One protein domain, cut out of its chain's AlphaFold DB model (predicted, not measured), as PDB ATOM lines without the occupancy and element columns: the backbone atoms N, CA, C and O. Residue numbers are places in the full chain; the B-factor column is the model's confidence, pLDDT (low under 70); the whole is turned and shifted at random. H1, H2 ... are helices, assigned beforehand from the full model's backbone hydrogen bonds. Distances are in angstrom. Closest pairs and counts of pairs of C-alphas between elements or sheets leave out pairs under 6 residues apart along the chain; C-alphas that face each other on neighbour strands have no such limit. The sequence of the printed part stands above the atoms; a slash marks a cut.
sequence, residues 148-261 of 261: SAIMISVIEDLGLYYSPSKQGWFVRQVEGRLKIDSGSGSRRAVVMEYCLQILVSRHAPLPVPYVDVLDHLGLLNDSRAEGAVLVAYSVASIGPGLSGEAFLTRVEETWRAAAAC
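Overview. This is residues 148 to 261 of the 261 residues of an uncharacterized protein of Homoserinimonas aerilata (UniProt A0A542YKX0). Two lobes of three helices each sit side by side along the longest axis: H1, H2 and H3 form the first, H4, H5 and H6 the second, and in each lobe the three helices make a triangle and cross one another at large angles. The lobes meet loosely through H1 and H3 on one side and H4 and H5 on the other, while H2 and H6 lie at the far ends. The printed part has 114 residues with six named helices, H1 to H6 in chain order, and no named strand, and its class is all helix. It is compact, with a radius of gyration of the C-alphas of 14.0 A and spans of 37 by 29 by 19 A.

Arrangement. H1, residues 148 to 157, touches H2, residues 164 to 180, through residues 167 to 171 of H2 alone; the closest C-alphas, of Ser 148 and Val 171, are 6.0 A apart. Their lines stand at a steep tilt of 67 degrees, only just short of about perpendicular, and run opposite ways. H3, residues 187 to 199, touches H2 at a steep tilt of 58 degrees, opposite ways, with the C-alphas of Val 174 and Tyr 194 closest at 6.0 A. H3 also touches H1 at a steep tilt of 59 degrees, the same way; the closest C-alphas, of Met 151 and Cys 195, are 5.8 A apart. H4, residues 210 to 217, is close to H1 but not clearly touching, the closest C-alphas being those of Asp 157 and Val 211 at 7.8 A. H5, residues 225 to 238, touches H4 about perpendicular at 77 degrees, with the C-alphas of Leu 214 and Ala 225 closest at 6.5 A. H6, residues 244 to 259, touches H5 at a steep tilt of 63 degrees, opposite ways; the closest C-alphas, of Ala 232 and Val 251, are 5.5 A apart. H2 and H6 are apart. Every O i to N i+4 pair is within hydrogen-bond range in H1, H3, H4, H5 and H6, and 12 of 13 are in H2.

Along the chain. H1 begins at C-alpha 148 at (36.271, 15.032, -17.970) and is 14.2 A long. H2 measures 24.8 A and ends at C-alpha 180 at (50.400, 13.946, -29.766). H3 measures 18.4 A, H4 10.8 A and H5 20.1 A. H6 measures 22.5 A and ends at C-alpha 259 at (54.573, 9.644, 7.714).

Size, cuts and confidence. The two C-alphas farthest apart, of Lys 179 and Ala 260, are 42.4 A apart. The printed part has no cut and ends at the chain's last residue, 261. The link from H5 to H6 is tight, and the other four are short. The mean pLDDT of the printed part is 92.7, and residue 261 is under 70.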
ATOM      1  N   SER A 148      36.700  14.179 -19.076       91.56
ATOM      2  CA  SER A 148      36.271  15.032 -17.970       91.56
ATOM      3  C   SER A 148      35.827  14.194 -16.778       91.56
ATOM      4  O   SER A 148      36.240  14.470 -15.654       91.56
ATOM      5  N   ALA A 149      35.036  13.145 -17.015       90.00
ATOM      6  CA  ALA A 149      34.616  12.229 -15.957       90.00
ATOM      7  C   ALA A 149      35.814  11.506 -15.319       90.00
ATOM      8  O   ALA A 149      35.879  11.368 -14.099       90.00
ATOM      9  N   ILE A 150      36.792  11.085 -16.130       95.69
ATOM     10  CA  ILE A 150      38.021  10.464 -15.617       95.69
ATOM     11  C   ILE A 150      38.854  11.468 -14.811       95.69
ATOM     12  O   ILE A 150      39.306  11.127 -13.725       95.69
ATOM     13  N   MET A 151      39.025  12.703 -15.293       96.69
ATOM     14  CA  MET A 151      39.750  13.750 -14.563       96.69
ATOM     15  C   MET A 151      39.124  14.018 -13.190       96.69
ATOM     16  O   MET A 151      39.848  14.118 -12.206       96.69
ATOM     17  N   ILE A 152      37.792  14.110 -13.115       94.75
ATOM     18  CA  ILE A 152      37.071  14.293 -11.846       94.75
ATOM     19  C   ILE A 152      37.351  13.121 -10.900       94.75
ATOM     20  O   ILE A 152      37.762  13.356  -9.770       94.75
ATOM     21  N   SER A 153      37.231  11.881 -11.386       94.94
ATOM     22  CA  SER A 153      37.528  10.681 -10.590       94.94
ATOM     23  C   SER A 153      38.962  10.680 -10.053       94.94
ATOM     24  O   SER A 153      39.165  10.388  -8.885       94.94
ATOM     25  N   VAL A 154      39.958  11.042 -10.868       96.75
ATOM     26  CA  VAL A 154      41.366  11.081 -10.429       96.75
ATOM     27  C   VAL A 154      41.586  12.189  -9.391       96.75
ATOM     28  O   VAL A 154      42.327  12.000  -8.432       96.75
ATOM     29  N   ILE A 155      40.946  13.351  -9.553       96.38
ATOM     30  CA  ILE A 155      40.997  14.442  -8.566       96.38
ATOM     31  C   ILE A 155      40.412  13.984  -7.223       96.38
ATOM     32  O   ILE A 155      41.020  14.246  -6.185       96.38
ATOM     33  N   GLU A 156      39.270  13.292  -7.254       95.19
ATOM     34  CA  GLU A 156      38.615  12.729  -6.069       95.19
ATOM     35  C   GLU A 156      39.478  11.649  -5.411       95.19
ATOM     36  O   GLU A 156      39.716  11.729  -4.211       95.19
ATOM     37  N   ASP A 157      40.036  10.708  -6.178       96.19
ATOM     38  CA  ASP A 157      40.933   9.669  -5.654       96.19
ATOM     39  C   ASP A 157      42.134  10.270  -4.912       96.19
ATOM     40  O   ASP A 157      42.576   9.725  -3.899       96.19
ATOM     41  N   LEU A 158      42.646  11.405  -5.403       96.25
ATOM     42  CA  LEU A 158      43.769  12.132  -4.810       96.25
ATOM     43  C   LEU A 158      43.368  13.050  -3.638       96.25
ATOM     44  O   LEU A 158      44.239  13.715  -3.073       96.25
ATOM     45  N   GLY A 159      42.081  13.125  -3.286       93.38
ATOM     46  CA  GLY A 159      41.572  14.009  -2.234       93.38
ATOM     47  C   GLY A 159      41.749  15.502  -2.547       93.38
ATOM     48  O   GLY A 159      41.834  16.323  -1.629       93.38
ATOM     49  N   LEU A 160      41.850  15.863  -3.832       94.06
ATOM     50  CA  LEU A 160      42.118  17.222  -4.299       94.06
ATOM     51  C   LEU A 160      40.826  17.977  -4.622       94.06
ATOM     52  O   LEU A 160      39.804  17.402  -4.983       94.06
ATOM     53  N   TYR A 161      40.896  19.309  -4.574       93.44
ATOM     54  CA  TYR A 161      39.781  20.181  -4.944       93.44
ATOM     55  C   TYR A 161      40.252  21.301  -5.869       93.44
ATOM     56  O   TYR A 161      41.150  22.079  -5.542       93.44
ATOM     57  N   TYR A 162      39.604  21.416  -7.028       94.19
ATOM     58  CA  TYR A 162      39.883  22.451  -8.022       94.19
ATOM     59  C   TYR A 162      38.597  23.107  -8.511       94.19
ATOM     60  O   TYR A 162      37.557  22.460  -8.601       94.19
ATOM     61  N   SER A 163      38.679  24.389  -8.881       94.88
ATOM     62  CA  SER A 163      37.556  25.087  -9.510       94.88
ATOM     63  C   SER A 163      37.223  24.483 -10.885       94.88
ATOM     64  O   SER A 163      38.134  24.001 -11.569       94.88
ATOM     65  N   PRO A 164      35.963  24.575 -11.358       89.50
ATOM     66  CA  PRO A 164      35.564  24.040 -12.665       89.50
ATOM     67  C   PRO A 164      36.417  24.565 -13.826       89.50
ATOM     68  O   PRO A 164      36.779  23.822 -14.735       89.50
ATOM     69  N   SER A 165      36.816  25.840 -13.778       89.88
ATOM     70  CA  SER A 165      37.689  26.437 -14.794       89.88
ATOM     71  C   SER A 165      39.070  25.778 -14.841       89.88
ATOM     72  O   SER A 165      39.610  25.563 -15.926       89.88
ATOM     73  N   LYS A 166      39.641  25.437 -13.678       93.19
ATOM     74  CA  LYS A 166      40.947  24.774 -13.588       93.19
ATOM     75  C   LYS A 166      40.856  23.299 -13.986       93.19
ATOM     76  O   LYS A 166      41.726  22.827 -14.710       93.19
ATOM     77  N   GLN A 167      39.775  22.610 -13.620       92.94
ATOM     78  CA  GLN A 167      39.482  21.259 -14.118       92.94
ATOM     79  C   GLN A 167      39.385  21.241 -15.650       92.94
ATOM     80  O   GLN A 167      40.060  20.449 -16.304       92.94
ATOM     81  N   GLY A 168      38.642  22.186 -16.237       90.19
ATOM     82  CA  GLY A 168      38.547  22.330 -17.690       90.19
ATOM     83  C   GLY A 168      39.895  22.618 -18.359       90.19
ATOM     84  O   GLY A 168      40.143  22.147 -19.466       90.19
ATOM     85  N   TRP A 169      40.797  23.348 -17.695       93.62
ATOM     86  CA  TRP A 169      42.168  23.519 -18.180       93.62
ATOM     87  C   TRP A 169      42.944  22.194 -18.187       93.62
ATOM     88  O   TRP A 169      43.551  21.872 -19.207       93.62
ATOM     89  N   PHE A 170      42.880  21.400 -17.110       95.44
ATOM     90  CA  PHE A 170      43.538  20.091 -17.049       95.44
ATOM     91  C   PHE A 170      43.007  19.116 -18.108       95.44
ATOM     92  O   PHE A 170      43.801  18.454 -18.774       95.44
ATOM     93  N   VAL A 171      41.687  19.076 -18.327       94.19
ATOM     94  CA  VAL A 171      41.069  18.264 -19.391       94.19
ATOM     95  C   VAL A 171      41.668  18.615 -20.754       94.19
ATOM     96  O   VAL A 171      42.133  17.724 -21.462       94.19
ATOM     97  N   ARG A 172      41.778  19.908 -21.087       91.12
ATOM     98  CA  ARG A 172      42.400  20.343 -22.352       91.12
ATOM     99  C   ARG A 172      43.870  19.936 -22.463       91.12
ATOM    100  O   ARG A 172      44.327  19.642 -23.565       91.12
ATOM    101  N   GLN A 173      44.621  19.924 -21.356       94.12
ATOM    102  CA  GLN A 173      46.010  19.442 -21.358       94.12
ATOM    103  C   GLN A 173      46.075  17.939 -21.667       94.12
ATOM    104  O   GLN A 173      46.879  17.523 -22.502       94.12
ATOM    105  N   VAL A 174      45.201  17.136 -21.053       94.25
ATOM    106  CA  VAL A 174      45.101  15.692 -21.324       94.25
ATOM    107  C   VAL A 174      44.720  15.449 -22.785       94.25
ATOM    108  O   VAL A 174      45.406  14.706 -23.482       94.25
ATOM    109  N   GLU A 175      43.680  16.114 -23.288       90.62
ATOM    110  CA  GLU A 175      43.250  16.012 -24.688       90.62
ATOM    111  C   GLU A 175      44.355  16.424 -25.666       90.62
ATOM    112  O   GLU A 175      44.594  15.736 -26.660       90.62
ATOM    113  N   GLY A 176      45.065  17.518 -25.371       88.75
ATOM    114  CA  GLY A 176      46.218  17.968 -26.148       88.75
ATOM    115  C   GLY A 176      47.322  16.915 -26.205       88.75
ATOM    116  O   GLY A 176      47.865  16.647 -27.278       88.75
ATOM    117  N   ARG A 177      47.602  16.249 -25.082       90.31
ATOM    118  CA  ARG A 177      48.577  15.158 -25.033       90.31
ATOM    119  C   ARG A 177      48.119  13.938 -25.828       90.31
ATOM    120  O   ARG A 177      48.912  13.418 -26.600       90.31
ATOM    121  N   LEU A 178      46.845  13.548 -25.736       88.38
ATOM    122  CA  LEU A 178      46.277  12.407 -26.475       88.38
ATOM    123  C   LEU A 178      46.317  12.580 -28.004       88.38
ATOM    124  O   LEU A 178      46.296  11.591 -28.752       88.38
ATOM    125  N   LYS A 179      46.348  13.833 -28.474       82.44
ATOM    126  CA  LYS A 179      46.550  14.165 -29.890       82.44
ATOM    127  C   LYS A 179      47.981  13.858 -30.335       82.44
ATOM    128  O   LYS A 179      48.154  13.290 -31.409       82.44
ATOM    129  N   ILE A 180      48.970  14.176 -29.498       84.38
ATOM    130  CA  ILE A 180      50.400  13.946 -29.766       84.38
ATOM    131  C   ILE A 180      50.758  12.465 -29.590       84.38
ATOM    132  O   ILE A 180      51.369  11.869 -30.471       84.38
ATOM    133  N   ASP A 181      50.340  11.871 -28.477       84.00
ATOM    134  CA  ASP A 181      50.598  10.485 -28.106       84.00
ATOM    135  C   ASP A 181      49.293   9.844 -27.622       84.00
ATOM    136  O   ASP A 181      48.712  10.250 -26.619       84.00
ATOM    137  N   SER A 182      48.787   8.855 -28.361       79.19
ATOM    138  CA  SER A 182      47.565   8.134 -27.972       79.19
ATOM    139  C   SER A 182      47.780   7.124 -26.847       79.19
ATOM    140  O   SER A 182      46.778   6.595 -26.361       79.19
ATOM    141  N   GLY A 183      49.033   6.864 -26.462       82.94
ATOM    142  CA  GLY A 183      49.417   5.782 -25.570       82.94
ATOM    143  C   GLY A 183      49.206   4.395 -26.185       82.94
ATOM    144  O   GLY A 183      48.709   4.247 -27.307       82.94
ATOM    145  N   SER A 184      49.587   3.367 -25.430       78.62
ATOM    146  CA  SER A 184      49.325   1.961 -25.740       78.62
ATOM    147  C   SER A 184      48.452   1.329 -24.652       78.62
ATOM    148  O   SER A 184      48.570   1.660 -23.472       78.62
ATOM    149  N   GLY A 185      47.564   0.414 -25.048       82.44
ATOM    150  CA  GLY A 185      46.630  -0.257 -24.141       82.44
ATOM    151  C   GLY A 185      45.243   0.389 -24.098       82.44
ATOM    152  O   GLY A 185      44.822   1.054 -25.043       82.44
ATOM    153  N   SER A 186      44.506   0.150 -23.008       86.44
ATOM    154  CA  SER A 186      43.134   0.650 -22.849       86.44
ATOM    155  C   SER A 186      43.094   2.176 -22.833       86.44
ATOM    156  O   SER A 186      43.825   2.819 -22.073       86.44
ATOM    157  N   ARG A 187      42.171   2.764 -23.606       89.06
ATOM    158  CA  ARG A 187      41.993   4.219 -23.670       89.06
ATOM    159  C   ARG A 187      41.738   4.829 -22.294       89.06
ATOM    160  O   ARG A 187      42.342   5.848 -21.969       89.06
ATOM    161  N   ARG A 188      40.905   4.190 -21.469       89.75
ATOM    162  CA  ARG A 188      40.620   4.644 -20.101       89.75
ATOM    163  C   ARG A 188      41.886   4.684 -19.244       89.75
ATOM    164  O   ARG A 188      42.117   5.687 -18.580       89.75
ATOM    165  N   ALA A 189      42.711   3.637 -19.297       90.25
ATOM    166  CA  ALA A 189      43.953   3.561 -18.525       90.25
ATOM    167  C   ALA A 189      44.955   4.649 -18.946       90.25
ATOM    168  O   ALA A 189      45.506   5.334 -18.090       90.25
ATOM    169  N   VAL A 190      45.124   4.875 -20.256       92.56
ATOM    170  CA  VAL A 190      45.984   5.957 -20.769       92.56
ATOM    171  C   VAL A 190      45.489   7.328 -20.304       92.56
ATOM    172  O   VAL A 190      46.285   8.157 -19.867       92.56
ATOM    173  N   VAL A 191      44.178   7.581 -20.380       94.75
ATOM    174  CA  VAL A 191      43.598   8.854 -19.929       94.75
ATOM    175  C   VAL A 191      43.808   9.041 -18.429       94.75
ATOM    176  O   VAL A 191      44.251  10.116 -18.033       94.75
ATOM    177  N   MET A 192      43.548   8.018 -17.608       94.62
ATOM    178  CA  MET A 192      43.799   8.057 -16.160       94.62
ATOM    179  C   MET A 192      45.262   8.392 -15.850       94.62
ATOM    180  O   MET A 192      45.531   9.295 -15.061       94.62
ATOM    181  N   GLU A 193      46.201   7.733 -16.528       94.62
ATOM    182  CA  GLU A 193      47.636   7.973 -16.361       94.62
ATOM    183  C   GLU A 193      48.028   9.409 -16.739       94.62
ATOM    184  O   GLU A 193      48.761  10.079 -16.014       94.62
ATOM    185  N   TYR A 194      47.510   9.938 -17.850       95.94
ATOM    186  CA  TYR A 194      47.778  11.324 -18.238       95.94
ATOM    187  C   TYR A 194      47.156  12.340 -17.280       95.94
ATOM    188  O   TYR A 194      47.779  13.374 -17.030       95.94
ATOM    189  N   CYS A 195      45.967  12.062 -16.737       96.38
ATOM    190  CA  CYS A 195      45.353  12.899 -15.706       96.38
ATOM    191  C   CYS A 195      46.267  12.979 -14.480       96.38
ATOM    192  O   CYS A 195      46.633  14.079 -14.069       96.38
ATOM    193  N   LEU A 196      46.701  11.826 -13.962       96.50
ATOM    194  CA  LEU A 196      47.623  11.731 -12.831       96.50
ATOM    195  C   LEU A 196      48.901  12.538 -13.079       96.50
ATOM    196  O   LEU A 196      49.246  13.424 -12.301       96.50
ATOM    197  N   GLN A 197      49.570  12.270 -14.199       95.19
ATOM    198  CA  GLN A 197      50.819  12.919 -14.592       95.19
ATOM    199  C   GLN A 197      50.705  14.444 -14.658       95.19
ATOM    200  O   GLN A 197      51.594  15.157 -14.192       95.19
ATOM    201  N   ILE A 198      49.603  14.956 -15.207       95.25
ATOM    202  CA  ILE A 198      49.343  16.395 -15.272       95.25
ATOM    203  C   ILE A 198      49.104  16.979 -13.875       95.25
ATOM    204  O   ILE A 198      49.641  18.045 -13.573       95.25
ATOM    205  N   LEU A 199      48.340  16.293 -13.023       94.75
ATOM    206  CA  LEU A 199      48.018  16.769 -11.675       94.75
ATOM    207  C   LEU A 199      49.261  16.834 -10.782       94.75
ATOM    208  O   LEU A 199      49.488  17.855 -10.139       94.75
ATOM    209  N   VAL A 200      50.106  15.801 -10.812       93.69
ATOM    210  CA  VAL A 200      51.320  15.724  -9.978       93.69
ATOM    211  C   VAL A 200      52.582  16.265 -10.665       93.69
ATOM    212  O   VAL A 200      53.686  16.141 -10.133       93.69
ATOM    213  N   SER A 201      52.445  16.854 -11.860       90.81
ATOM    214  CA  SER A 201      53.551  17.391 -12.671       90.81
ATOM    215  C   SER A 201      54.681  16.377 -12.933       90.81
ATOM    216  O   SER A 201      55.870  16.686 -12.815       90.81
ATOM    217  N   ARG A 202      54.314  15.142 -13.293       90.00
ATOM    218  CA  ARG A 202      55.235  14.053 -13.664       90.00
ATOM    219  C   ARG A 202      55.021  13.644 -15.117       90.00
ATOM    220  O   ARG A 202      53.924  13.754 -15.640       90.00
ATOM    221  N   HIS A 203      56.076  13.180 -15.784       80.75
ATOM    222  CA  HIS A 203      56.021  12.853 -17.219       80.75
ATOM    223  C   HIS A 203      56.169  11.361 -17.535       80.75
ATOM    224  O   HIS A 203      55.746  10.931 -18.607       80.75
ATOM    225  N   ALA A 204      56.773  10.589 -16.630       87.88
ATOM    226  CA  ALA A 204      56.922   9.146 -16.771       87.88
ATOM    227  C   ALA A 204      55.762   8.425 -16.070       87.88
ATOM    228  O   ALA A 204      55.294   8.933 -15.050       87.88
ATOM    229  N   PRO A 205      55.312   7.268 -16.581       90.75
ATOM    230  CA  PRO A 205      54.308   6.465 -15.902       90.75
ATOM    231  C   PRO A 205      54.873   5.729 -14.687       90.75
ATOM    232  O   PRO A 205      56.070   5.437 -14.627       90.75
ATOM    233  N   LEU A 206      54.002   5.418 -13.724       93.44
ATOM    234  CA  LEU A 206      54.347   4.504 -12.634       93.44
ATOM    235  C   LEU A 206      54.442   3.051 -13.148       93.44
ATOM    236  O   LEU A 206      53.770   2.699 -14.119       93.44
ATOM    237  N   PRO A 207      55.235   2.176 -12.496       93.25
ATOM    238  CA  PRO A 207      55.308   0.752 -12.847       93.25
ATOM    239  C   PRO A 207      54.003  -0.027 -12.609       93.25
ATOM    240  O   PRO A 207      53.860  -1.146 -13.099       93.25
ATOM    241  N   VAL A 208      53.080   0.544 -11.833       94.31
ATOM    242  CA  VAL A 208      51.746   0.017 -11.518       94.31
ATOM    243  C   VAL A 208      50.729   1.168 -11.563       94.31
ATOM    244  O   VAL A 208      51.129   2.319 -11.357       94.31
ATOM    245  N   PRO A 209      49.435   0.905 -11.815       93.94
ATOM    246  CA  PRO A 209      48.379   1.908 -11.694       93.94
ATOM    247  C   PRO A 209      48.405   2.633 -10.340       93.94
ATOM    248  O   PRO A 209      48.566   2.006  -9.295       93.94
ATOM    249  N   TYR A 210      48.198   3.955 -10.328       95.50
ATOM    250  CA  TYR A 210      48.196   4.721  -9.071       95.50
ATOM    251  C   TYR A 210      47.086   4.285  -8.109       95.50
ATOM    252  O   TYR A 210      47.261   4.383  -6.899       95.50
ATOM    253  N   VAL A 211      45.961   3.793  -8.638       95.75
ATOM    254  CA  VAL A 211      44.867   3.248  -7.828       95.75
ATOM    255  C   VAL A 211      45.330   2.059  -6.995       95.75
ATOM    256  O   VAL A 211      44.948   1.982  -5.837       95.75
ATOM    257  N   ASP A 212      46.227   1.216  -7.516       96.81
ATOM    258  CA  ASP A 212      46.784   0.083  -6.771       96.81
ATOM    259  C   ASP A 212      47.688   0.580  -5.635       96.81
ATOM    260  O   ASP A 212      47.674   0.028  -4.543       96.81
ATOM    261  N   VAL A 213      48.436   1.670  -5.854       97.31
ATOM    262  CA  VAL A 213      49.225   2.320  -4.791       97.31
ATOM    263  C   VAL A 213      48.314   2.864  -3.693       97.31
ATOM    264  O   VAL A 213      48.578   2.655  -2.510       97.31
ATOM    265  N   LEU A 214      47.262   3.592  -4.070       97.44
ATOM    266  CA  LEU A 214      46.350   4.205  -3.109       97.44
ATOM    267  C   LEU A 214      45.530   3.157  -2.357       97.44
ATOM    268  O   LEU A 214      45.359   3.297  -1.150       97.44
ATOM    269  N   ASP A 215      45.063   2.112  -3.035       96.38
ATOM    270  CA  ASP A 215      44.331   1.004  -2.421       96.38
ATOM    271  C   ASP A 215      45.229   0.217  -1.458       96.38
ATOM    272  O   ASP A 215      44.868   0.034  -0.295       96.38
ATOM    273  N   HIS A 216      46.457  -0.124  -1.878       97.00
ATOM    274  CA  HIS A 216      47.446  -0.816  -1.036       97.00
ATOM    275  C   HIS A 216      47.755  -0.057   0.261       97.00
ATOM    276  O   HIS A 216      47.978  -0.660   1.308       97.00
ATOM    277  N   LEU A 217      47.746   1.278   0.214       96.62
ATOM    278  CA  LEU A 217      47.979   2.133   1.381       96.62
ATOM    279  C   LEU A 217      46.697   2.521   2.137       96.62
ATOM    280  O   LEU A 217      46.793   3.137   3.200       96.62
ATOM    281  N   GLY A 218      45.513   2.197   1.609       95.56
ATOM    282  CA  GLY A 218      44.223   2.616   2.163       95.56
ATOM    283  C   GLY A 218      43.994   4.132   2.111       95.56
ATOM    284  O   GLY A 218      43.469   4.704   3.065       95.56
ATOM    285  N   LEU A 219      44.430   4.791   1.032       96.06
ATOM    286  CA  LEU A 219      44.438   6.252   0.865       96.06
ATOM    287  C   LEU A 219      43.558   6.760  -0.287       96.06
ATOM    288  O   LEU A 219      43.679   7.920  -0.668       96.06
ATOM    289  N   LEU A 220      42.675   5.938  -0.856       92.69
ATOM    290  CA  LEU A 220      41.707   6.424  -1.846       92.69
ATOM    291  C   LEU A 220      40.810   7.513  -1.234       92.69
ATOM    292  O   LEU A 220      40.226   7.308  -0.169       92.69
ATOM    293  N   ASN A 221      40.687   8.652  -1.925       91.00
ATOM    294  CA  ASN A 221      39.925   9.823  -1.473       91.00
ATOM    295  C   ASN A 221      40.417  10.403  -0.127       91.00
ATOM    296  O   ASN A 221      39.652  10.975   0.651       91.00
ATOM    297  N   ASP A 222      41.713  10.257   0.163       94.81
ATOM    298  CA  ASP A 222      42.364  10.852   1.330       94.81
ATOM    299  C   ASP A 222      43.189  12.076   0.914       94.81
ATOM    300  O   ASP A 222      43.912  12.054  -0.078       94.81
ATOM    301  N   SER A 223      43.159  13.139   1.722       93.00
ATOM    302  CA  SER A 223      44.003  14.337   1.550       93.00
ATOM    303  C   SER A 223      45.513  14.060   1.430       93.00
ATOM    304  O   SER A 223      46.269  14.909   0.964       93.00
ATOM    305  N   ARG A 224      45.970  12.881   1.865       95.06
ATOM    306  CA  ARG A 224      47.362  12.417   1.808       95.06
ATOM    307  C   ARG A 224      47.697  11.634   0.533       95.06
ATOM    308  O   ARG A 224      48.870  11.333   0.313       95.06
ATOM    309  N   ALA A 225      46.706  11.306  -0.294       96.38
ATOM    310  CA  ALA A 225      46.854  10.472  -1.484       96.38
ATOM    311  C   ALA A 225      47.857  11.043  -2.497       96.38
ATOM    312  O   ALA A 225      48.722  10.314  -2.984       96.38
ATOM    313  N   GLU A 226      47.815  12.355  -2.759       95.69
ATOM    314  CA  GLU A 226      48.802  13.021  -3.623       95.69
ATOM    315  C   GLU A 226      50.237  12.792  -3.118       95.69
ATOM    316  O   GLU A 226      51.129  12.430  -3.889       95.69
ATOM    317  N   GLY A 227      50.455  12.935  -1.807       95.00
ATOM    318  CA  GLY A 227      51.751  12.684  -1.180       95.00
ATOM    319  C   GLY A 227      52.219  11.241  -1.364       95.00
ATOM    320  O   GLY A 227      53.380  11.008  -1.701       95.00
ATOM    321  N   ALA A 228      51.317  10.271  -1.209       96.50
ATOM    322  CA  ALA A 228      51.624   8.856  -1.411       96.50
ATOM    323  C   ALA A 228      51.995   8.538  -2.869       96.50
ATOM    324  O   ALA A 228      52.964   7.818  -3.125       96.50
ATOM    325  N   VAL A 229      51.299   9.141  -3.834       97.12
ATOM    326  CA  VAL A 229      51.650   9.042  -5.258       97.12
ATOM    327  C   VAL A 229      53.025   9.656  -5.533       97.12
ATOM    328  O   VAL A 229      53.834   9.066  -6.251       97.12
ATOM    329  N   LEU A 230      53.341  10.816  -4.951       96.19
ATOM    330  CA  LEU A 230      54.664  11.430  -5.095       96.19
ATOM    331  C   LEU A 230      55.772  10.545  -4.508       96.19
ATOM    332  O   LEU A 230      56.835  10.425  -5.120       96.19
ATOM    333  N   VAL A 231      55.512   9.868  -3.384       96.38
ATOM    334  CA  VAL A 231      56.416   8.847  -2.828       96.38
ATOM    335  C   VAL A 231      56.597   7.685  -3.806       96.38
ATOM    336  O   VAL A 231      57.732   7.270  -4.045       96.38
ATOM    337  N   ALA A 232      55.524   7.202  -4.438       97.00
ATOM    338  CA  ALA A 232      55.617   6.154  -5.451       97.00
ATOM    339  C   ALA A 232      56.505   6.566  -6.637       97.00
ATOM    340  O   ALA A 232      57.363   5.792  -7.066       97.00
ATOM    341  N   TYR A 233      56.390   7.810  -7.113       96.69
ATOM    342  CA  TYR A 233      57.278   8.342  -8.150       96.69
ATOM    343  C   TYR A 233      58.742   8.423  -7.703       96.69
ATOM    344  O   TYR A 233      59.646   8.124  -8.490       96.69
ATOM    345  N   SER A 234      59.001   8.797  -6.449       95.00
ATOM    346  CA  SER A 234      60.354   8.783  -5.885       95.00
ATOM    347  C   SER A 234      60.929   7.368  -5.824       95.00
ATOM    348  O   SER A 234      62.070   7.161  -6.238       95.00
ATOM    349  N   VAL A 235      60.141   6.380  -5.394       96.06
ATOM    350  CA  VAL A 235      60.553   4.967  -5.388       96.06
ATOM    351  C   VAL A 235      60.847   4.476  -6.803       96.06
ATOM    352  O   VAL A 235      61.903   3.888  -7.024       96.06
ATOM    353  N   ALA A 236      59.977   4.773  -7.772       95.50
ATOM    354  CA  ALA A 236      60.183   4.399  -9.172       95.50
ATOM    355  C   ALA A 236      61.470   5.014  -9.748       95.50
ATOM    356  O   ALA A 236      62.174   4.377 -10.529       95.50
ATOM    357  N   SER A 237      61.808   6.234  -9.323       93.44
ATOM    358  CA  SER A 237      63.025   6.929  -9.755       93.44
ATOM    359  C   SER A 237      64.303   6.325  -9.161       93.44
ATOM    360  O   SER A 237      65.342   6.331  -9.816       93.44
ATOM    361  N   ILE A 238      64.246   5.807  -7.929       92.62
ATOM    362  CA  ILE A 238      65.398   5.206  -7.232       92.62
ATOM    363  C   ILE A 238      65.584   3.735  -7.632       92.62
ATOM    364  O   ILE A 238      66.713   3.263  -7.767       92.62
ATOM    365  N   GLY A 239      64.484   3.005  -7.818       89.88
ATOM    366  CA  GLY A 239      64.461   1.580  -8.138       89.88
ATOM    367  C   GLY A 239      63.716   1.291  -9.441       89.88
ATOM    368  O   GLY A 239      62.662   0.662  -9.388       89.88
ATOM    369  N   PRO A 240      64.254   1.674 -10.615       88.69
ATOM    370  CA  PRO A 240      63.547   1.570 -11.898       88.69
ATOM    371  C   PRO A 240      63.232   0.132 -12.342       88.69
ATOM    372  O   PRO A 240      62.432  -0.067 -13.249       88.69
ATOM    373  N   GLY A 241      63.858  -0.878 -11.725       91.69
ATOM    374  CA  GLY A 241      63.564  -2.295 -11.973       91.69
ATOM    375  C   GLY A 241      62.449  -2.881 -11.098       91.69
ATOM    376  O   GLY A 241      62.092  -4.043 -11.282       91.69
ATOM    377  N   LEU A 242      61.919  -2.124 -10.131       93.69
ATOM    378  CA  LEU A 242      60.829  -2.588  -9.273       93.69
ATOM    379  C   LEU A 242      59.499  -2.556 -10.035       93.69
ATOM    380  O   LEU A 242      59.186  -1.592 -10.729       93.69
ATOM    381  N   SER A 243      58.702  -3.610  -9.873       95.06
ATOM    382  CA  SER A 243      57.375  -3.737 -10.481       95.06
ATOM    383  C   SER A 243      56.448  -4.578  -9.601       95.06
ATOM    384  O   SER A 243      56.917  -5.292  -8.708       95.06
ATOM    385  N   GLY A 244      55.137  -4.473  -9.842       94.81
ATOM    386  CA  GLY A 244      54.106  -5.233  -9.125       94.81
ATOM    387  C   GLY A 244      54.226  -5.122  -7.601       94.81
ATOM    388  O   GLY A 244      54.527  -4.058  -7.064       94.81
ATOM    389  N   GLU A 245      54.063  -6.248  -6.908       96.25
ATOM    390  CA  GLU A 245      54.113  -6.338  -5.439       96.25
ATOM    391  C   GLU A 245      55.422  -5.834  -4.816       96.25
ATOM    392  O   GLU A 245      55.421  -5.203  -3.759       96.25
ATOM    393  N   ALA A 246      56.562  -6.074  -5.475       96.25
ATOM    394  CA  ALA A 246      57.856  -5.618  -4.970       96.25
ATOM    395  C   ALA A 246      57.958  -4.085  -4.980       96.25
ATOM    396  O   ALA A 246      58.573  -3.492  -4.091       96.25
ATOM    397  N   PHE A 247      57.338  -3.443  -5.974       97.94
ATOM    398  CA  PHE A 247      57.208  -1.992  -6.016       97.94
ATOM    399  C   PHE A 247      56.268  -1.492  -4.912       97.94
ATOM    400  O   PHE A 247      56.681  -0.640  -4.127       97.94
ATOM    401  N   LEU A 248      55.062  -2.061  -4.795       97.88
ATOM    402  CA  LEU A 248      54.067  -1.666  -3.783       97.88
ATOM    403  C   LEU A 248      54.617  -1.770  -2.354       97.88
ATOM    404  O   LEU A 248      54.531  -0.812  -1.585       97.88
ATOM    405  N   THR A 249      55.298  -2.874  -2.037       97.44
ATOM    406  CA  THR A 249      55.945  -3.082  -0.732       97.44
ATOM    407  C   THR A 249      56.961  -1.977  -0.427       97.44
ATOM    408  O   THR A 249      56.981  -1.417   0.667       97.44
ATOM    409  N   ARG A 250      57.798  -1.607  -1.407       97.38
ATOM    410  CA  ARG A 250      58.800  -0.548  -1.222       97.38
ATOM    411  C   ARG A 250      58.164   0.833  -1.055       97.38
ATOM    412  O   ARG A 250      58.683   1.654  -0.293       97.38
ATOM    413  N   VAL A 251      57.064   1.100  -1.758       97.62
ATOM    414  CA  VAL A 251      56.288   2.333  -1.582       97.62
ATOM    415  C   VAL A 251      55.719   2.409  -0.171       97.62
ATOM    416  O   VAL A 251      55.883   3.435   0.481       97.62
ATOM    417  N   GLU A 252      55.142   1.323   0.337       97.88
ATOM    418  CA  GLU A 252      54.603   1.255   1.695       97.88
ATOM    419  C   GLU A 252      55.666   1.488   2.776       97.88
ATOM    420  O   GLU A 252      55.454   2.295   3.684       97.88
ATOM    421  N   GLU A 253      56.829   0.838   2.665       96.75
ATOM    422  CA  GLU A 253      57.963   1.061   3.571       96.75
ATOM    423  C   GLU A 253      58.372   2.543   3.601       96.75
ATOM    424  O   GLU A 253      58.546   3.134   4.669       96.75
ATOM    425  N   THR A 254      58.482   3.154   2.419       96.56
ATOM    426  CA  THR A 254      58.892   4.556   2.266       96.56
ATOM    427  C   THR A 254      57.826   5.508   2.806       96.56
ATOM    428  O   THR A 254      58.152   6.473   3.498       96.56
ATOM    429  N   TRP A 255      56.550   5.223   2.540       96.50
ATOM    430  CA  TRP A 255      55.415   5.998   3.033       96.50
ATOM    431  C   TRP A 255      55.354   6.005   4.560       96.50
ATOM    432  O   TRP A 255      55.263   7.070   5.165       96.50
ATOM    433  N   ARG A 256      55.471   4.834   5.196       95.06
ATOM    434  CA  ARG A 256      55.472   4.717   6.663       95.06
ATOM    435  C   ARG A 256      56.641   5.465   7.296       95.06
ATOM    436  O   ARG A 256      56.450   6.115   8.319       95.06
ATOM    437  N   ALA A 257      57.827   5.396   6.691       92.75
ATOM    438  CA  ALA A 257      58.991   6.137   7.166       92.75
ATOM    439  C   ALA A 257      58.779   7.658   7.072       92.75
ATOM    440  O   ALA A 257      59.109   8.373   8.013       92.75
ATOM    441  N   ALA A 258      58.196   8.142   5.973       90.25
ATOM    442  CA  ALA A 258      57.912   9.562   5.777       90.25
ATOM    443  C   ALA A 258      56.780  10.077   6.682       90.25
ATOM    444  O   ALA A 258      56.868  11.187   7.192       90.25
ATOM    445  N   ALA A 259      55.734   9.276   6.902       85.19
ATOM    446  CA  ALA A 259      54.573   9.644   7.714       85.19
ATOM    447  C   ALA A 259      54.829   9.595   9.233       85.19
ATOM    448  O   ALA A 259      53.993  10.057  10.007       85.19
ATOM    449  N   ALA A 260      55.945   9.002   9.669       76.25
ATOM    450  CA  ALA A 260      56.355   8.944  11.072       76.25
ATOM    451  C   ALA A 260      57.169  10.172  11.530       76.25
ATOM    452  O   ALA A 260      57.506  10.261  12.715       76.25
ATOM    453  N   CYS A 261      57.507  11.080  10.611       55.41
ATOM    454  CA  CYS A 261      58.207  12.341  10.866       55.41
ATOM    455  C   CYS A 261      57.230  13.521  10.906       55.41
ATOM    456  O   CYS A 261      57.502  14.448  11.700       55.41
TER     457      CYS A 261